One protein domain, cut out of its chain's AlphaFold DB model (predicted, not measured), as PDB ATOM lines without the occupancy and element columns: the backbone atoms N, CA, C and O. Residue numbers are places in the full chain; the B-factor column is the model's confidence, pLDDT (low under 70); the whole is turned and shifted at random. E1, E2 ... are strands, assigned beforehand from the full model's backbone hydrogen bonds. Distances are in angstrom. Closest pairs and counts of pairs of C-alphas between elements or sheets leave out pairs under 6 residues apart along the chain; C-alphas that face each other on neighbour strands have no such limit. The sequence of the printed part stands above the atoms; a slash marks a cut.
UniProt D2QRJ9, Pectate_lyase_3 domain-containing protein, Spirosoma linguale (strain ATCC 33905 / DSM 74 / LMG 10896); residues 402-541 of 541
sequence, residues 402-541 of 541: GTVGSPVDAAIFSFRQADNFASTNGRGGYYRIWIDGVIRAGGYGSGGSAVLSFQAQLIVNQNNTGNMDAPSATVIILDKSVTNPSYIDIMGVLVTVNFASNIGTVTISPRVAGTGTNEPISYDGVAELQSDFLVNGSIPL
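This is residues 402 to 541 of the 541 residues of the protein "Pectate_lyase_3 domain-containing protein" of Spirosoma linguale (strain ATCC 33905 / DSM 74 / LMG 10896) (UniProt D2QRJ9). Two twisted sheets lie face to face as a long sandwich, one of four strands in the order E4, E3, E2, E7, the other of three in the order E1, E6, E5. The long loop of residues 417 to 428 lies at one end of this rod and the loop of residues 442 to 449 at the other. The printed part has 140 residues, with no named helix and seven named strands, E1 to E7 along the chain; the class is all strand and both sheets are antiparallel. It is only just loose, close to compact, with a radius of gyration of the C-alphas of 17.5 A, and spans 57 by 25 by 21 A.

E2, residues 429 to 441, E3, residues 450 to 462, and E4, residues 472 to 482, form a meander, each strand the antiparallel neighbour of the one before. N 433 and O 458 are 2.9 A apart, N 457 and O 474 2.9 A, both within hydrogen-bond range. E7, residues 520 to 531, is the edge strand beside E2, with N 434 and O 528 at 2.8 A. In the other sheet E6, residues 503 to 513, is the inner strand between E1, residues 410 to 416, with N 412 and O 506 at 2.9 A, and E5, residues 489 to 500, with N 496 and O 507 at 2.9 A. The strands of the two sheets stand at 28 degrees; the closest C-alphas of E3 and E5, Ala 450 and Asp 489, are 5.6 A apart.

E1 begins at C-alpha 410 (-22.832, -54.078, 41.019). E2 and E3 measure 37.1 A and 37.5 A. E4 bends by 59 degrees at residue 479, E5 by 52 degrees at residue 492. E7, 33.9 A, ends at C-alpha 531 (-34.601, -42.286, 25.614).

The C-alphas farthest apart, Thr 424 and Gly 445, are 57.4 A apart. The link E1 to E2 is long. The printed part has no cut, and no printed residue is under pLDDT 70.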
ATOM      1  N   GLY A 402     -21.371 -58.280  46.261       96.94
ATOM      2  CA  GLY A 402     -20.273 -58.521  47.192       96.94
ATOM      3  C   GLY A 402     -20.724 -59.255  48.445       96.94
ATOM      4  O   GLY A 402     -21.613 -60.107  48.402       96.94
ATOM      5  N   THR A 403     -20.079 -58.942  49.565       96.69
ATOM      6  CA  THR A 403     -20.402 -59.535  50.865       96.69
ATOM      7  C   THR A 403     -20.459 -58.478  51.954       96.69
ATOM      8  O   THR A 403     -19.941 -57.372  51.798       96.69
ATOM      9  N   VAL A 404     -21.069 -58.797  53.091       93.38
ATOM     10  CA  VAL A 404     -21.038 -57.901  54.248       93.38
ATOM     11  C   VAL A 404     -19.596 -57.741  54.736       93.38
ATOM     12  O   VAL A 404     -18.867 -58.719  54.906       93.38
ATOM     13  N   GLY A 405     -19.180 -56.482  54.902       92.44
ATOM     14  CA  GLY A 405     -17.791 -56.074  55.143       92.44
ATOM     15  C   GLY A 405     -17.022 -55.690  53.871       92.44
ATOM     16  O   GLY A 405     -16.063 -54.926  53.953       92.44
ATOM     17  N   SER A 406     -17.471 -56.140  52.696       96.56
ATOM     18  CA  SER A 406     -16.941 -55.720  51.394       96.56
ATOM     19  C   SER A 406     -18.054 -55.631  50.330       96.56
ATOM     20  O   SER A 406     -18.089 -56.438  49.393       96.56
ATOM     21  N   PRO A 407     -19.012 -54.689  50.469       96.69
ATOM     22  CA  PRO A 407     -19.968 -54.410  49.404       96.69
ATOM     23  C   PRO A 407     -19.235 -53.887  48.168       96.69
ATOM     24  O   PRO A 407     -18.264 -53.137  48.294       96.69
ATOM     25  N   VAL A 408     -19.710 -54.251  46.980       97.31
ATOM     26  CA  VAL A 408     -19.150 -53.763  45.711       97.31
ATOM     27  C   VAL A 408     -20.223 -53.106  44.857       97.31
ATOM     28  O   VAL A 408     -21.405 -53.442  44.950       97.31
ATOM     29  N   ASP A 409     -19.789 -52.193  43.991       97.44
ATOM     30  CA  ASP A 409     -20.647 -51.619  42.962       97.44
ATOM     31  C   ASP A 409     -21.024 -52.708  41.953       97.44
ATOM     32  O   ASP A 409     -20.175 -53.251  41.244       97.44
ATOM     33  N   ALA A 410     -22.311 -53.033  41.886       96.44
ATOM     34  CA  ALA A 410     -22.832 -54.078  41.019       96.44
ATOM     35  C   ALA A 410     -23.521 -53.466  39.799       96.44
ATOM     36  O   ALA A 410     -24.469 -52.695  39.946       96.44
ATOM     37  N   ALA A 411     -23.071 -53.819  38.593       96.19
ATOM     38  CA  ALA A 411     -23.743 -53.439  37.353       96.19
ATOM     39  C   ALA A 411     -25.045 -54.236  37.196       96.19
ATOM     40  O   ALA A 411     -25.017 -55.457  37.054       96.19
ATOM     41  N   ILE A 412     -26.180 -53.538  37.216       95.12
ATOM     42  CA  ILE A 412     -27.513 -54.160  37.173       95.12
ATOM     43  C   ILE A 412     -28.203 -54.003  35.820       95.12
ATOM     44  O   ILE A 412     -29.100 -54.773  35.488       95.12
ATOM     45  N   PHE A 413     -27.791 -53.009  35.037       95.75
ATOM     46  CA  PHE A 413     -28.355 -52.727  33.728       95.75
ATOM     47  C   PHE A 413     -27.321 -52.019  32.862       95.75
ATOM     48  O   PHE A 413     -26.672 -51.076  33.314       95.75
ATOM     49  N   SER A 414     -27.201 -52.435  31.608       96.06
ATOM     50  CA  SER A 414     -26.358 -51.760  30.628       96.06
ATOM     51  C   SER A 414     -27.126 -51.563  29.333       96.06
ATOM     52  O   SER A 414     -27.934 -52.401  28.935       96.06
ATOM     53  N   PHE A 415     -26.857 -50.452  28.657       97.12
ATOM     54  CA  PHE A 415     -27.464 -50.135  27.376       97.12
ATOM     55  C   PHE A 415     -26.472 -49.421  26.466       97.12
ATOM     56  O   PHE A 415     -25.612 -48.657  26.909       97.12
ATOM     57  N   ARG A 416     -26.617 -49.638  25.163       96.62
ATOM     58  CA  ARG A 416     -25.928 -48.859  24.143       96.62
ATOM     59  C   ARG A 416     -26.540 -47.463  24.073       96.62
ATOM     60  O   ARG A 416     -27.764 -47.323  23.982       96.62
ATOM     61  N   GLN A 417     -25.688 -46.444  24.101       95.62
ATOM     62  CA  GLN A 417     -26.101 -45.049  23.946       95.62
ATOM     63  C   GLN A 417     -26.833 -44.843  22.610       95.62
ATOM     64  O   GLN A 417     -26.530 -45.506  21.614       95.62
ATOM     65  N   ALA A 418     -27.818 -43.945  22.605       94.31
ATOM     66  CA  ALA A 418     -28.605 -43.609  21.416       94.31
ATOM     67  C   ALA A 418     -27.936 -42.519  20.559       94.31
ATOM     68  O   ALA A 418     -28.511 -42.016  19.594       94.31
ATOM     69  N   ASP A 419     -26.705 -42.162  20.894       89.06
ATOM     70  CA  ASP A 419     -25.917 -41.162  20.205       89.06
ATOM     71  C   ASP A 419     -25.783 -41.477  18.721       89.06
ATOM     72  O   ASP A 419     -25.351 -42.561  18.314       89.06
ATOM     73  N   ASN A 420     -26.122 -40.496  17.888       88.50
ATOM     74  CA  ASN A 420     -25.759 -40.531  16.486       88.50
ATOM     75  C   ASN A 420     -24.521 -39.665  16.246       88.50
ATOM     76  O   ASN A 420     -24.631 -38.480  15.939       88.50
ATOM     77  N   PHE A 421     -23.333 -40.267  16.331       86.25
ATOM     78  CA  PHE A 421     -22.077 -39.558  16.068       86.25
ATOM     79  C   PHE A 421     -21.987 -38.980  14.652       86.25
ATOM     80  O   PHE A 421     -21.270 -38.000  14.454       86.25
ATOM     81  N   ALA A 422     -22.731 -39.528  13.687       86.69
ATOM     82  CA  ALA A 422     -22.781 -39.000  12.325       86.69
ATOM     83  C   ALA A 422     -23.628 -37.719  12.201       86.69
ATOM     84  O   ALA A 422     -23.588 -37.061  11.166       86.69
ATOM     85  N   SER A 423     -24.388 -37.351  13.234       84.00
ATOM     86  CA  SER A 423     -25.224 -36.153  13.264       84.00
ATOM     87  C   SER A 423     -24.692 -35.140  14.276       84.00
ATOM     88  O   SER A 423     -24.251 -35.504  15.363       84.00
ATOM     89  N   THR A 424     -24.748 -33.854  13.935       79.56
ATOM     90  CA  THR A 424     -24.460 -32.749  14.865       79.56
ATOM     91  C   THR A 424     -25.680 -32.357  15.705       79.56
ATOM     92  O   THR A 424     -25.517 -31.821  16.793       79.56
ATOM     93  N   ASN A 425     -26.899 -32.659  15.240       78.88
ATOM     94  CA  ASN A 425     -28.153 -32.345  15.941       78.88
ATOM     95  C   ASN A 425     -28.773 -33.572  16.630       78.88
ATOM     96  O   ASN A 425     -29.479 -33.451  17.625       78.88
ATOM     97  N   GLY A 426     -28.484 -34.772  16.129       78.50
ATOM     98  CA  GLY A 426     -29.016 -36.054  16.591       78.50
ATOM     99  C   GLY A 426     -28.305 -36.637  17.810       78.50
ATOM    100  O   GLY A 426     -28.572 -37.783  18.167       78.50
ATOM    101  N   ARG A 427     -27.396 -35.873  18.427       87.94
ATOM    102  CA  ARG A 427     -26.729 -36.213  19.694       87.94
ATOM    103  C   ARG A 427     -27.450 -35.646  20.915       87.94
ATOM    104  O   ARG A 427     -27.171 -36.087  22.017       87.94
ATOM    105  N   GLY A 428     -28.338 -34.667  20.733       91.50
ATOM    106  CA  GLY A 428     -29.122 -34.115  21.832       91.50
ATOM    107  C   GLY A 428     -30.246 -35.066  22.234       91.50
ATOM    108  O   GLY A 428     -30.919 -35.633  21.370       91.50
ATOM    109  N   GLY A 429     -30.457 -35.224  23.537       95.00
ATOM    110  CA  GLY A 429     -31.497 -36.092  24.073       95.00
ATOM    111  C   GLY A 429     -31.422 -36.213  25.589       95.00
ATOM    112  O   GLY A 429     -30.723 -35.462  26.268       95.00
ATOM    113  N   TYR A 430     -32.152 -37.179  26.128       96.56
ATOM    114  CA  TYR A 430     -32.026 -37.567  27.525       96.56
ATOM    115  C   TYR A 430     -32.237 -39.066  27.683       96.56
ATOM    116  O   TYR A 430     -32.880 -39.719  26.853       96.56
ATOM    117  N   TYR A 431     -31.730 -39.579  28.795       97.81
ATOM    118  CA  TYR A 431     -31.984 -40.912  29.307       97.81
ATOM    119  C   TYR A 431     -32.778 -40.782  30.603       97.81
ATOM    120  O   TYR A 431     -32.416 -40.009  31.492       97.81
ATOM    121  N   ARG A 432     -33.866 -41.539  30.718       98.00
ATOM    122  CA  ARG A 432     -34.623 -41.709  31.956       98.00
ATOM    123  C   ARG A 432     -34.702 -43.192  32.265       98.00
ATOM    124  O   ARG A 432     -35.215 -43.959  31.458       98.00
ATOM    125  N   ILE A 433     -34.176 -43.581  33.416       97.94
ATOM    126  CA  ILE A 433     -34.035 -44.977  33.821       97.94
ATOM    127  C   ILE A 433     -34.848 -45.182  35.091       97.94
ATOM    128  O   ILE A 433     -34.692 -44.412  36.037       97.94
ATOM    129  N   TRP A 434     -35.687 -46.211  35.118       97.56
ATOM    130  CA  TRP A 434     -36.375 -46.668  36.319       97.56
ATOM    131  C   TRP A 434     -35.841 -48.025  36.730       97.56
ATOM    132  O   TRP A 434     -35.681 -48.908  35.890       97.56
ATOM    133  N   ILE A 435     -35.602 -48.175  38.024       96.62
ATOM    134  CA  ILE A 435     -35.171 -49.413  38.655       96.62
ATOM    135  C   ILE A 435     -36.195 -49.760  39.727       96.62
ATOM    136  O   ILE A 435     -36.516 -48.916  40.562       96.62
ATOM    137  N   ASP A 436     -36.683 -50.993  39.706       96.06
ATOM    138  CA  ASP A 436     -37.465 -51.587  40.789       96.06
ATOM    139  C   ASP A 436     -36.727 -52.843  41.236       96.06
ATOM    140  O   ASP A 436     -36.506 -53.742  40.422       96.06
ATOM    141  N   GLY A 437     -36.282 -52.888  42.489       95.56
ATOM    142  CA  GLY A 437     -35.462 -53.998  42.933       95.56
ATOM    143  C   GLY A 437     -35.436 -54.241  44.427       95.56
ATOM    144  O   GLY A 437     -35.882 -53.445  45.255       95.56
ATOM    145  N   VAL A 438     -34.882 -55.400  44.752       97.25
ATOM    146  CA  VAL A 438     -34.736 -55.939  46.094       97.25
ATOM    147  C   VAL A 438     -33.270 -56.272  46.308       97.25
ATOM    148  O   VAL A 438     -32.685 -57.036  45.542       97.25
ATOM    149  N   ILE A 439     -32.679 -55.715  47.359       97.75
ATOM    150  CA  ILE A 439     -31.362 -56.118  47.849       97.75
ATOM    151  C   ILE A 439     -31.572 -57.109  48.982       97.75
ATOM    152  O   ILE A 439     -32.362 -56.863  49.893       97.75
ATOM    153  N   ARG A 440     -30.846 -58.219  48.936       97.56
ATOM    154  CA  ARG A 440     -30.804 -59.233  49.987       97.56
ATOM    155  C   ARG A 440     -29.393 -59.296  50.536       97.56
ATOM    156  O   ARG A 440     -28.437 -59.185  49.774       97.56
ATOM    157  N   ALA A 441     -29.269 -59.478  51.839       96.94
ATOM    158  CA  ALA A 441     -28.000 -59.727  52.493       96.94
ATOM    159  C   ALA A 441     -28.172 -60.878  53.500       96.94
ATOM    160  O   ALA A 441     -29.140 -60.884  54.267       96.94
ATOM    161  N   GLY A 442     -27.256 -61.848  53.488       94.44
ATOM    162  CA  GLY A 442     -27.359 -63.084  54.278       94.44
ATOM    163  C   GLY A 442     -28.185 -64.187  53.599       94.44
ATOM    164  O   GLY A 442     -28.731 -63.992  52.512       94.44
ATOM    165  N   GLY A 443     -28.272 -65.371  54.215       86.06
ATOM    166  CA  GLY A 443     -28.896 -66.550  53.602       86.06
ATOM    167  C   GLY A 443     -29.333 -67.637  54.587       86.06
ATOM    168  O   GLY A 443     -29.405 -67.440  55.796       86.06
ATOM    169  N   TYR A 444     -29.664 -68.820  54.070       73.12
ATOM    170  CA  TYR A 444     -30.043 -69.950  54.921       73.12
ATOM    171  C   TYR A 444     -28.806 -70.456  55.682       73.12
ATOM    172  O   TYR A 444     -27.860 -70.937  55.063       73.12
ATOM    173  N   GLY A 445     -28.805 -70.330  57.013       76.81
ATOM    174  CA  GLY A 445     -27.670 -70.695  57.872       76.81
ATOM    175  C   GLY A 445     -26.751 -69.534  58.278       76.81
ATOM    176  O   GLY A 445     -25.798 -69.771  59.017       76.81
ATOM    177  N   SER A 446     -27.039 -68.299  57.853       74.06
ATOM    178  CA  SER A 446     -26.366 -67.101  58.366       74.06
ATOM    179  C   SER A 446     -26.878 -66.714  59.757       74.06
ATOM    180  O   SER A 446     -28.000 -67.045  60.142       74.06
ATOM    181  N   GLY A 447     -26.083 -65.958  60.522       79.31
ATOM    182  CA  GLY A 447     -26.506 -65.414  61.825       79.31
ATOM    183  C   GLY A 447     -27.629 -64.361  61.744       79.31
ATOM    184  O   GLY A 447     -28.124 -63.901  62.774       79.31
ATOM    185  N   GLY A 448     -28.042 -63.980  60.530       92.94
ATOM    186  CA  GLY A 448     -29.136 -63.055  60.251       92.94
ATOM    187  C   GLY A 448     -29.338 -62.817  58.751       92.94
ATOM    188  O   GLY A 448     -28.463 -63.118  57.940       92.94
ATOM    189  N   SER A 449     -30.486 -62.254  58.384       96.50
ATOM    190  CA  SER A 449     -30.828 -61.875  57.011       96.50
ATOM    191  C   SER A 449     -31.458 -60.487  56.981       96.50
ATOM    192  O   SER A 449     -32.269 -60.160  57.854       96.50
ATOM    193  N   ALA A 450     -31.139 -59.708  55.953       97.25
ATOM    194  CA  ALA A 450     -31.738 -58.409  55.688       97.25
ATOM    195  C   ALA A 450     -32.239 -58.330  54.239       97.25
ATOM    196  O   ALA A 450     -31.627 -58.875  53.319       97.25
ATOM    197  N   VAL A 451     -33.361 -57.646  54.044       97.81
ATOM    198  CA  VAL A 451     -33.988 -57.403  52.744       97.81
ATOM    199  C   VAL A 451     -34.397 -55.935  52.668       97.81
ATOM    200  O   VAL A 451     -35.009 -55.418  53.601       97.81
ATOM    201  N   LEU A 452     -34.071 -55.266  51.564       98.25
ATOM    202  CA  LEU A 452     -34.472 -53.889  51.280       98.25
ATOM    203  C   LEU A 452     -35.091 -53.811  49.886       98.25
ATOM    204  O   LEU A 452     -34.429 -54.134  48.901       98.25
ATOM    205  N   SER A 453     -36.333 -53.345  49.807       98.25
ATOM    206  CA  SER A 453     -37.044 -53.089  48.552       98.25
ATOM    207  C   SER A 453     -37.013 -51.598  48.236       98.25
ATOM    208  O   SER A 453     -37.279 -50.769  49.108       98.25
ATOM    209  N   PHE A 454     -36.696 -51.236  46.994       98.19
ATOM    210  CA  PHE A 454     -36.574 -49.839  46.587       98.19
ATOM    211  C   PHE A 454     -37.020 -49.603  45.147       98.19
ATOM    212  O   PHE A 454     -36.999 -50.498  44.303       98.19
ATOM    213  N   GLN A 455     -37.347 -48.345  44.866       98.19
ATOM    214  CA  GLN A 455     -37.461 -47.816  43.515       98.19
ATOM    215  C   GLN A 455     -36.449 -46.696  43.319       98.19
ATOM    216  O   GLN A 455     -36.232 -45.879  44.215       98.19
ATOM    217  N   ALA A 456     -35.828 -46.642  42.146       97.94
ATOM    218  CA  ALA A 456     -34.941 -45.551  41.780       97.94
ATOM    219  C   ALA A 456     -35.271 -44.993  40.399       97.94
ATOM    220  O   ALA A 456     -35.654 -45.723  39.488       97.94
ATOM    221  N   GLN A 457     -35.082 -43.685  40.246       98.31
ATOM    222  CA  GLN A 457     -35.145 -42.996  38.968       98.31
ATOM    223  C   GLN A 457     -33.835 -42.258  38.725       98.31
ATOM    224  O   GLN A 457     -33.420 -41.454  39.560       98.31
ATOM    225  N   LEU A 458     -33.218 -42.499  37.568       98.19
ATOM    226  CA  LEU A 458     -32.074 -41.730  37.086       98.19
ATOM    227  C   LEU A 458     -32.471 -40.911  35.862       98.19
ATOM    228  O   LEU A 458     -33.185 -41.402  34.985       98.19
ATOM    229  N   ILE A 459     -31.995 -39.672  35.795       98.06
ATOM    230  CA  ILE A 459     -32.164 -38.787  34.641       98.06
ATOM    231  C   ILE A 459     -30.799 -38.231  34.254       98.06
ATOM    232  O   ILE A 459     -30.079 -37.699  35.100       98.06
ATOM    233  N   VAL A 460     -30.468 -38.344  32.970       97.81
ATOM    234  CA  VAL A 460     -29.238 -37.800  32.391       97.81
ATOM    235  C   VAL A 460     -29.587 -37.091  31.097       97.81
ATOM    236  O   VAL A 460     -30.118 -37.718  30.180       97.81
ATOM    237  N   ASN A 461     -29.305 -35.796  31.024       97.38
ATOM    238  CA  ASN A 461     -29.451 -35.043  29.785       97.38
ATOM    239  C   ASN A 461     -28.147 -35.096  28.998       97.38
ATOM    240  O   ASN A 461     -27.058 -35.160  29.569       97.38
ATOM    241  N   GLN A 462     -28.280 -35.028  27.683       95.69
ATOM    242  CA  GLN A 462     -27.170 -34.944  26.762       95.69
ATOM    243  C   GLN A 462     -27.386 -33.762  25.832       95.69
ATOM    244  O   GLN A 462     -28.426 -33.642  25.178       95.69
ATOM    245  N   ASN A 463     -26.398 -32.879  25.761       93.31
ATOM    246  CA  ASN A 463     -26.469 -31.745  24.853       93.31
ATOM    247  C   ASN A 463     -26.195 -32.177  23.395       93.31
ATOM    248  O   ASN A 463     -25.758 -33.291  23.103       93.31
ATOM    249  N   ASN A 464     -26.413 -31.271  22.445       90.50
ATOM    250  CA  ASN A 464     -26.173 -31.540  21.023       90.50
ATOM    251  C   ASN A 464     -24.692 -31.786  20.658       90.50
ATOM    252  O   ASN A 464     -24.419 -32.324  19.588       90.50
ATOM    253  N   THR A 465     -23.727 -31.450  21.521       90.31
ATOM    254  CA  THR A 465     -22.308 -31.772  21.288       90.31
ATOM    255  C   THR A 465     -21.939 -33.186  21.743       90.31
ATOM    256  O   THR A 465     -20.874 -33.679  21.371       90.31
ATOM    257  N   GLY A 466     -22.827 -33.864  22.477       90.19
ATOM    258  CA  GLY A 466     -22.598 -35.187  23.061       90.19
ATOM    259  C   GLY A 466     -22.052 -35.161  24.490       90.19
ATOM    260  O   GLY A 466     -21.649 -36.198  25.006       90.19
ATOM    261  N   ASN A 467     -22.020 -33.994  25.140       93.56
ATOM    262  CA  ASN A 467     -21.624 -33.905  26.541       93.56
ATOM    263  C   ASN A 467     -22.810 -34.284  27.430       93.56
ATOM    264  O   ASN A 467     -23.930 -33.810  27.223       93.56
ATOM    265  N   MET A 468     -22.523 -35.114  28.427       95.62
ATOM    266  CA  MET A 468     -23.485 -35.600  29.408       95.62
ATOM    267  C   MET A 468     -23.522 -34.668  30.616       95.62
ATOM    268  O   MET A 468     -22.473 -34.346  31.177       95.62
ATOM    269  N   ASP A 469     -24.721 -34.275  31.035       96.69
ATOM    270  CA  ASP A 469     -24.918 -33.606  32.318       96.69
ATOM    271  C   ASP A 469     -24.667 -34.586  33.475       96.69
ATOM    272  O   ASP A 469     -24.719 -35.810  33.315       96.69
ATOM    273  N   ALA A 470     -24.421 -34.049  34.672       95.69
ATOM    274  CA  ALA A 470     -24.317 -34.874  35.868       95.69
ATOM    275  C   ALA A 470     -25.629 -35.661  36.086       95.69
ATOM    276  O   ALA A 470     -26.711 -35.063  36.042       95.69
ATOM    277  N   PRO A 471     -25.567 -36.983  36.333       96.38
ATOM    278  CA  PRO A 471     -26.762 -37.787  36.528       96.38
ATOM    279  C   PRO A 471     -27.495 -37.360  37.804       96.38
ATOM    280  O   PRO A 471     -26.899 -37.268  38.877       96.38
ATOM    281  N   SER A 472     -28.804 -37.145  37.698       97.12
ATOM    282  CA  SER A 472     -29.684 -36.968  38.855       97.12
ATOM    283  C   SER A 472     -30.304 -38.310  39.218       97.12
ATOM    284  O   SER A 472     -30.885 -38.962  38.350       97.12
ATOM    285  N   ALA A 473     -30.186 -38.726  40.480       97.44
ATOM    286  CA  ALA A 473     -30.735 -39.981  40.982       97.44
ATOM    287  C   ALA A 473     -31.658 -39.727  42.180       97.44
ATOM    288  O   ALA A 473     -31.274 -39.077  43.149       97.44
ATOM    289  N   THR A 474     -32.873 -40.267  42.122       98.19
ATOM    290  CA  THR A 474     -33.817 -40.306  43.248       98.19
ATOM    291  C   THR A 474     -34.029 -41.756  43.643       98.19
ATOM    292  O   THR A 474     -34.365 -42.569  42.787       98.19
ATOM    293  N   VAL A 475     -33.840 -42.081  44.922       98.12
ATOM    294  CA  VAL A 475     -34.041 -43.427  45.477       98.12
ATOM    295  C   VAL A 475     -35.111 -43.352  46.559       98.12
ATOM    296  O   VAL A 475     -35.015 -42.535  47.472       98.12
ATOM    297  N   ILE A 476     -36.115 -44.215  46.460       98.25
ATOM    298  CA  ILE A 476     -37.209 -44.355  47.418       98.25
ATOM    299  C   ILE A 476     -37.121 -45.760  48.004       98.25
ATOM    300  O   ILE A 476     -37.261 -46.748  47.284       98.25
ATOM    301  N   ILE A 477     -36.885 -45.850  49.311       98.00
ATOM    302  CA  ILE A 477     -36.974 -47.118  50.038       98.00
ATOM    303  C   ILE A 477     -38.457 -47.396  50.271       98.00
ATOM    304  O   ILE A 477     -39.148 -46.576  50.874       98.00
ATOM    305  N   LEU A 478     -38.937 -48.525  49.759       98.00
ATOM    306  CA  LEU A 478     -40.335 -48.936  49.877       98.00
ATOM    307  C   LEU A 478     -40.568 -49.727  51.160       98.00
ATOM    308  O   LEU A 478     -41.536 -49.479  51.871       98.00
ATOM    309  N   ASP A 479     -39.675 -50.677  51.436       97.88
ATOM    310  CA  ASP A 479     -39.759 -51.554  52.597       97.88
ATOM    311  C   ASP A 479     -38.369 -52.054  53.001       97.88
ATOM    312  O   ASP A 479     -37.426 -52.078  52.198       97.88
ATOM    313  N   LYS A 480     -38.240 -52.451  54.265       97.69
ATOM    314  CA  LYS A 480     -37.015 -52.979  54.850       97.69
ATOM    315  C   LYS A 480     -37.350 -53.981  55.953       97.69
ATOM    316  O   LYS A 480     -38.015 -53.647  56.927       97.69
ATOM    317  N   SER A 481     -36.805 -55.188  55.835       97.19
ATOM    318  CA  SER A 481     -36.938 -56.268  56.816       97.19
ATOM    319  C   SER A 481     -35.562 -56.768  57.239       97.19
ATOM    320  O   SER A 481     -34.672 -56.945  56.409       97.19
ATOM    321  N   VAL A 482     -35.373 -56.996  58.535       96.75
ATOM    322  CA  VAL A 482     -34.094 -57.428  59.099       96.75
ATOM    323  C   VAL A 482     -34.332 -58.316  60.316       96.75
ATOM    324  O   VAL A 482     -35.086 -57.954  61.216       96.75
ATOM    325  N   THR A 483     -33.701 -59.492  60.356       95.56
ATOM    326  CA  THR A 483     -33.887 -60.438  61.472       95.56
ATOM    327  C   THR A 483     -33.030 -60.091  62.684       95.56
ATOM    328  O   THR A 483     -33.450 -60.303  63.818       95.56
ATOM    329  N   ASN A 484     -31.829 -59.555  62.457       95.00
ATOM    330  CA  ASN A 484     -30.927 -59.096  63.505       95.00
ATOM    331  C   ASN A 484     -30.082 -57.913  62.995       95.00
ATOM    332  O   ASN A 484     -29.022 -58.142  62.410       95.00
ATOM    333  N   PRO A 485     -30.505 -56.659  63.253       94.69
ATOM    334  CA  PRO A 485     -29.817 -55.462  62.757       94.69
ATOM    335  C   PRO A 485     -28.379 -55.313  63.259       94.69
ATOM    336  O   PRO A 485     -27.551 -54.695  62.599       94.69
ATOM    337  N   SER A 486     -28.069 -55.875  64.434       94.94
ATOM    338  CA  SER A 486     -26.702 -55.852  64.970       94.94
ATOM    339  C   SER A 486     -25.763 -56.777  64.192       94.94
ATOM    340  O   SER A 486     -24.571 -56.501  64.075       94.94
ATOM    341  N   TYR A 487     -26.312 -57.852  63.620       96.00
ATOM    342  CA  TYR A 487     -25.563 -58.799  62.810       96.00
ATOM    343  C   TYR A 487     -25.480 -58.352  61.351       96.00
ATOM    344  O   TYR A 487     -24.393 -58.331  60.786       96.00
ATOM    345  N   ILE A 488     -26.599 -57.970  60.742       97.06
ATOM    346  CA  ILE A 488     -26.655 -57.556  59.341       97.06
ATOM    347  C   ILE A 488     -27.802 -56.577  59.143       97.06
ATOM    348  O   ILE A 488     -28.924 -56.846  59.561       97.06
ATOM    349  N   ASP A 489     -27.537 -55.451  58.494       97.25
ATOM    350  CA  ASP A 489     -28.559 -54.470  58.166       97.25
ATOM    351  C   ASP A 489     -28.254 -53.748  56.852       97.25
ATOM    352  O   ASP A 489     -27.128 -53.313  56.624       97.25
ATOM    353  N   ILE A 490     -29.259 -53.569  55.992       97.88
ATOM    354  CA  ILE A 490     -29.130 -52.778  54.763       97.88
ATOM    355  C   ILE A 490     -29.618 -51.359  55.073       97.88
ATOM    356  O   ILE A 490     -30.813 -51.091  55.200       97.88
ATOM    357  N   MET A 491     -28.682 -50.427  55.219       97.75
ATOM    358  CA  MET A 491     -28.943 -49.024  55.555       97.75
ATOM    359  C   MET A 491     -29.539 -48.223  54.397       97.75
ATOM    360  O   MET A 491     -30.176 -47.197  54.619       97.75
ATOM    361  N   GLY A 492     -29.310 -48.668  53.166       97.50
ATOM    362  CA  GLY A 492     -29.812 -48.024  51.962       97.50
ATOM    363  C   GLY A 492     -29.081 -48.515  50.723       97.50
ATOM    364  O   GLY A 492     -28.294 -49.462  50.769       97.50
ATOM    365  N   VAL A 493     -29.316 -47.830  49.612       98.06
ATOM    366  CA  VAL A 493     -28.676 -48.113  48.329       98.06
ATOM    367  C   VAL A 493     -28.356 -46.802  47.629       98.06
ATOM    368  O   VAL A 493     -29.165 -45.874  47.632       98.06
ATOM    369  N   LEU A 494     -27.163 -46.718  47.049       97.94
ATOM    370  CA  LEU A 494     -26.841 -45.702  46.057       97.94
ATOM    371  C   LEU A 494     -27.069 -46.300  44.671       97.94
ATOM    372  O   LEU A 494     -26.683 -47.440  44.432       97.94
ATOM    373  N   VAL A 495     -27.672 -45.538  43.765       97.75
ATOM    374  CA  VAL A 495     -27.820 -45.937  42.364       97.75
ATOM    375  C   VAL A 495     -27.153 -44.879  41.503       97.75
ATOM    376  O   VAL A 495     -27.435 -43.691  41.660       97.75
ATOM    377  N   THR A 496     -26.262 -45.299  40.612       97.62
ATOM    378  CA  THR A 496     -25.541 -44.394  39.711       97.62
ATOM    379  C   THR A 496     -25.589 -44.906  38.280       97.62
ATOM    380  O   THR A 496     -25.898 -46.069  38.033       97.62
ATOM    381  N   VAL A 497     -25.300 -44.028  37.323       97.62
ATOM    382  CA  VAL A 497     -25.084 -44.407  35.927       97.62
ATOM    383  C   VAL A 497     -23.784 -43.785  35.445       97.62
ATOM    384  O   VAL A 497     -23.552 -42.592  35.638       97.62
ATOM    385  N   ASN A 498     -22.943 -44.603  34.823       97.25
ATOM    386  CA  ASN A 498     -21.698 -44.177  34.206       97.25
ATOM    387  C   ASN A 498     -21.734 -44.446  32.700       97.25
ATOM    388  O   ASN A 498     -22.316 -45.436  32.253       97.25
ATOM    389  N   PHE A 499     -21.085 -43.582  31.925       96.06
ATOM    390  CA  PHE A 499     -21.011 -43.684  30.474       96.06
ATOM    391  C   PHE A 499     -19.560 -43.880  30.049       96.06
ATOM    392  O   PHE A 499     -18.723 -43.000  30.227       96.06
ATOM    393  N   ALA A 500     -19.264 -45.040  29.470       95.94
ATOM    394  CA  ALA A 500     -17.939 -45.375  28.964       95.94
ATOM    395  C   ALA A 500     -18.071 -46.179  27.670       95.94
ATOM    396  O   ALA A 500     -18.925 -47.057  27.565       95.94
ATOM    397  N   SER A 501     -17.241 -45.876  26.670       94.12
ATOM    398  CA  SER A 501     -17.193 -46.622  25.400       94.12
ATOM    399  C   SER A 501     -18.561 -46.784  24.712       94.12
ATOM    400  O   SER A 501     -18.872 -47.848  24.183       94.12
ATOM    401  N   ASN A 502     -19.389 -45.730  24.714       93.69
ATOM    402  CA  ASN A 502     -20.760 -45.716  24.168       93.69
ATOM    403  C   ASN A 502     -21.758 -46.642  24.887       93.69
ATOM    404  O   ASN A 502     -22.806 -46.988  24.333       93.69
ATOM    405  N   ILE A 503     -21.452 -47.032  26.124       96.44
ATOM    406  CA  ILE A 503     -22.307 -47.856  26.976       96.44
ATOM    407  C   ILE A 503     -22.669 -47.049  28.219       96.44
ATOM    408  O   ILE A 503     -21.788 -46.529  28.902       96.44
ATOM    409  N   GLY A 504     -23.965 -46.937  28.503       96.75
ATOM    410  CA  GLY A 504     -24.467 -46.521  29.807       96.75
ATOM    411  C   GLY A 504     -24.576 -47.746  30.709       96.75
ATOM    412  O   GLY A 504     -25.212 -48.725  30.328       96.75
ATOM    413  N   THR A 505     -23.940 -47.712  31.876       97.50
ATOM    414  CA  THR A 505     -23.986 -48.790  32.873       97.50
ATOM    415  C   THR A 505     -24.551 -48.249  34.170       97.50
ATOM    416  O   THR A 505     -23.986 -47.328  34.755       97.50
ATOM    417  N   VAL A 506     -25.666 -48.825  34.607       97.25
ATOM    418  CA  VAL A 506     -26.309 -48.534  35.885       97.25
ATOM    419  C   VAL A 506     -25.723 -49.459  36.934       97.25
ATOM    420  O   VAL A 506     -25.774 -50.684  36.785       97.25
ATOM    421  N   THR A 507     -25.190 -48.872  37.998       97.56
ATOM    422  CA  THR A 507     -24.660 -49.604  39.142       97.56
ATOM    423  C   THR A 507     -25.468 -49.315  40.393       97.56
ATOM    424  O   THR A 507     -26.001 -48.216  40.574       97.56
ATOM    425  N   ILE A 508     -25.541 -50.312  41.270       97.50
ATOM    426  CA  ILE A 508     -25.991 -50.133  42.647       97.50
ATOM    427  C   ILE A 508     -24.812 -50.301  43.598       97.50
ATOM    428  O   ILE A 508     -23.949 -51.146  43.372       97.50
ATOM    429  N   SER A 509     -24.835 -49.554  44.694       98.00
ATOM    430  CA  SER A 509     -23.893 -49.692  45.804       98.00
ATOM    431  C   SER A 509     -24.698 -49.882  47.092       98.00
ATOM    432  O   SER A 509     -25.178 -48.897  47.676       98.00
ATOM    433  N   PRO A 510     -24.924 -51.134  47.533       97.62
ATOM    434  CA  PRO A 510     -25.597 -51.408  48.796       97.62
ATOM    435  C   PRO A 510     -24.809 -50.824  49.968       97.62
ATOM    436  O   PRO A 510     -23.595 -50.997  50.070       97.62
ATOM    437  N   ARG A 511     -25.502 -50.154  50.888       97.94
ATOM    438  CA  ARG A 511     -24.914 -49.690  52.149       97.94
ATOM    439  C   ARG A 511     -25.314 -50.667  53.234       97.94
ATOM    440  O   ARG A 511     -26.478 -50.689  53.622       97.94
ATOM    441  N   VAL A 512     -24.367 -51.472  53.700       96.94
ATOM    442  CA  VAL A 512     -24.629 -52.546  54.667       96.94
ATOM    443  C   VAL A 512     -23.841 -52.301  55.951       96.94
ATOM    444  O   VAL A 512     -22.714 -51.812  55.901       96.94
ATOM    445  N   ALA A 513     -24.447 -52.608  57.092       96.50
ATOM    446  CA  ALA A 513     -23.870 -52.510  58.430       96.50
ATOM    447  C   ALA A 513     -24.083 -53.825  59.204       96.50
ATOM    448  O   ALA A 513     -24.838 -54.691  58.763       96.50
ATOM    449  N   GLY A 514     -23.420 -53.966  60.353       94.94
ATOM    450  CA  GLY A 514     -23.509 -55.144  61.225       94.94
ATOM    451  C   GLY A 514     -22.193 -55.920  61.342       94.94
ATOM    452  O   GLY A 514     -21.206 -55.601  60.679       94.94
ATOM    453  N   THR A 515     -22.159 -56.908  62.238       95.12
ATOM    454  CA  THR A 515     -20.959 -57.715  62.539       95.12
ATOM    455  C   THR A 515     -20.795 -58.964  61.669       95.12
ATOM    456  O   THR A 515     -19.746 -59.605  61.723       95.12
ATOM    457  N   GLY A 516     -21.823 -59.365  60.921       90.44
ATOM    458  CA  GLY A 516     -21.764 -60.488  59.991       90.44
ATOM    459  C   GLY A 516     -20.739 -60.190  58.904       90.44
ATOM    460  O   GLY A 516     -20.803 -59.153  58.259       90.44
ATOM    461  N   THR A 517     -19.762 -61.067  58.716       91.12
ATOM    462  CA  THR A 517     -18.756 -60.930  57.654       91.12
ATOM    463  C   THR A 517     -18.964 -62.041  56.640       91.12
ATOM    464  O   THR A 517     -19.395 -63.130  57.008       91.12
ATOM    465  N   ASN A 518     -18.664 -61.777  55.367       93.31
ATOM    466  CA  ASN A 518     -18.792 -62.738  54.259       93.31
ATOM    467  C   ASN A 518     -20.226 -63.173  53.914       93.31
ATOM    468  O   ASN A 518     -20.417 -64.044  53.068       93.31
ATOM    469  N   GLU A 519     -21.234 -62.547  54.514       95.56
ATOM    470  CA  GLU A 519     -22.626 -62.792  54.153       95.56
ATOM    471  C   GLU A 519     -22.895 -62.259  52.739       95.56
ATOM    472  O   GLU A 519     -22.564 -61.102  52.468       95.56
ATOM    473  N   PRO A 520     -23.455 -63.059  51.816       96.44
ATOM    474  CA  PRO A 520     -23.623 -62.644  50.430       96.44
ATOM    475  C   PRO A 520     -24.618 -61.491  50.331       96.44
ATOM    476  O   PRO A 520     -25.647 -61.499  51.006       96.44
ATOM    477  N   ILE A 521     -24.320 -60.523  49.464       97.50
ATOM    478  CA  ILE A 521     -25.242 -59.451  49.091       97.50
ATOM    479  C   ILE A 521     -25.658 -59.677  47.639       97.50
ATOM    480  O   ILE A 521     -24.805 -59.824  46.762       97.50
ATOM    481  N   SER A 522     -26.958 -59.685  47.367       97.19
ATOM    482  CA  SER A 522     -27.490 -59.845  46.016       97.19
ATOM    483  C   SER A 522     -28.573 -58.825  45.695       97.19
ATOM    484  O   SER A 522     -29.243 -58.306  46.585       97.19
ATOM    485  N   TYR A 523     -28.749 -58.556  44.407       96.31
ATOM    486  CA  TYR A 523     -29.823 -57.739  43.861       96.31
ATOM    487  C   TYR A 523     -30.683 -58.545  42.899       96.31
ATOM    488  O   TYR A 523     -30.154 -59.226  42.020       96.31
ATOM    489  N   ASP A 524     -31.997 -58.388  43.031       95.75
ATOM    490  CA  ASP A 524     -33.010 -58.889  42.109       95.75
ATOM    491  C   ASP A 524     -33.942 -57.736  41.727       95.75
ATOM    492  O   ASP A 524     -34.568 -57.142  42.602       95.75
ATOM    493  N   GLY A 525     -34.077 -57.405  40.443       93.75
ATOM    494  CA  GLY A 525     -34.937 -56.286  40.050       93.75
ATOM    495  C   GLY A 525     -34.939 -55.972  38.562       93.75
ATOM    496  O   GLY A 525     -34.067 -56.431  37.831       93.75
ATOM    497  N   VAL A 526     -35.942 -55.208  38.123       93.81
ATOM    498  CA  VAL A 526     -36.202 -54.833  36.725       93.81
ATOM    499  C   VAL A 526     -35.645 -53.442  36.435       93.81
ATOM    500  O   VAL A 526     -35.738 -52.544  37.270       93.81
ATOM    501  N   ALA A 527     -35.148 -53.250  35.211       95.25
ATOM    502  CA  ALA A 527     -34.809 -51.940  34.670       95.25
ATOM    503  C   ALA A 527     -35.690 -51.571  33.464       95.25
ATOM    504  O   ALA A 527     -35.965 -52.393  32.580       95.25
ATOM    505  N   GLU A 528     -36.098 -50.307  33.415       96.81
ATOM    506  CA  GLU A 528     -36.797 -49.685  32.293       96.81
ATOM    507  C   GLU A 528     -36.038 -48.430  31.852       96.81
ATOM    508  O   GLU A 528     -35.600 -47.631  32.674       96.81
ATOM    509  N   LEU A 529     -35.882 -48.253  30.544       97.31
ATOM    510  CA  LEU A 529     -35.165 -47.159  29.909       97.31
ATOM    511  C   LEU A 529     -36.092 -46.425  28.945       97.31
ATOM    512  O   LEU A 529     -36.635 -47.005  28.008       97.31
ATOM    513  N   GLN A 530     -36.211 -45.118  29.121       97.31
ATOM    514  CA  GLN A 530     -36.747 -44.204  28.126       97.31
ATOM    515  C   GLN A 530     -35.613 -43.328  27.599       97.31
ATOM    516  O   GLN A 530     -34.818 -42.789  28.368       97.31
ATOM    517  N   SER A 531     -35.562 -43.163  26.281       95.38
ATOM    518  CA  SER A 531     -34.601 -42.286  25.614       95.38
ATOM    519  C   SER A 531     -35.312 -41.451  24.555       95.38
ATOM    520  O   SER A 531     -36.075 -42.012  23.763       95.38
ATOM    521  N   ASP A 532     -35.031 -40.152  24.486       93.56
ATOM    522  CA  ASP A 532     -35.634 -39.258  23.486       93.56
ATOM    523  C   ASP A 532     -34.608 -38.637  22.537       93.56
ATOM    524  O   ASP A 532     -34.513 -37.428  22.360       93.56
ATOM    525  N   PHE A 533     -33.802 -39.497  21.926       93.88
ATOM    526  CA  PHE A 533     -32.857 -39.084  20.896       93.88
ATOM    527  C   PHE A 533     -33.556 -39.010  19.552       93.88
ATOM    528  O   PHE A 533     -34.437 -39.823  19.259       93.88
ATOM    529  N   LEU A 534     -33.163 -38.048  18.720       91.12
ATOM    530  CA  LEU A 534     -33.847 -37.798  17.456       91.12
ATOM    531  C   LEU A 534     -33.829 -39.028  16.541       91.12
ATOM    532  O   LEU A 534     -34.869 -39.369  15.992       91.12
ATOM    533  N   VAL A 535     -32.685 -39.698  16.391       92.56
ATOM    534  CA  VAL A 535     -32.455 -40.650  15.287       92.56
ATOM    535  C   VAL A 535     -32.467 -42.108  15.737       92.56
ATOM    536  O   VAL A 535     -33.128 -42.937  15.112       92.56
ATOM    537  N   ASN A 536     -31.769 -42.425  16.827       95.06
ATOM    538  CA  ASN A 536     -31.602 -43.792  17.310       95.06
ATOM    539  C   ASN A 536     -32.379 -44.021  18.614       95.06
ATOM    540  O   ASN A 536     -32.701 -43.086  19.346       95.06
ATOM    541  N   GLY A 537     -32.676 -45.284  18.908       95.44
ATOM    542  CA  GLY A 537     -33.082 -45.739  20.235       95.44
ATOM    543  C   GLY A 537     -31.928 -46.440  20.945       95.44
ATOM    544  O   GLY A 537     -31.111 -47.098  20.299       95.44
ATOM    545  N   SER A 538     -31.876 -46.327  22.271       96.19
ATOM    546  CA  SER A 538     -30.939 -47.104  23.083       96.19
ATOM    547  C   SER A 538     -31.300 -48.579  23.092       96.19
ATOM    548  O   SER A 538     -32.475 -48.920  23.118       96.19
ATOM    549  N   ILE A 539     -30.295 -49.451  23.115       96.25
ATOM    550  CA  ILE A 539     -30.499 -50.904  23.089       96.25
ATOM    551  C   ILE A 539     -29.977 -51.498  24.403       96.25
ATOM    552  O   ILE A 539     -28.792 -51.309  24.682       96.25
ATOM    553  N   PRO A 540     -30.798 -52.202  25.205       95.38
ATOM    554  CA  PRO A 540     -30.315 -52.989  26.347       95.38
ATOM    555  C   PRO A 540     -29.239 -53.988  25.907       95.38
ATOM    556  O   PRO A 540     -29.329 -54.482  24.788       95.38
ATOM    557  N   LEU A 541     -28.241 -54.297  26.741       93.25
ATOM    558  CA  LEU A 541     -27.096 -55.149  26.366       93.25
ATOM    559  C   LEU A 541     -27.115 -56.570  26.936       93.25
ATOM    560  O   LEU A 541     -27.360 -56.764  28.151       93.25
TER     561      LEU A 541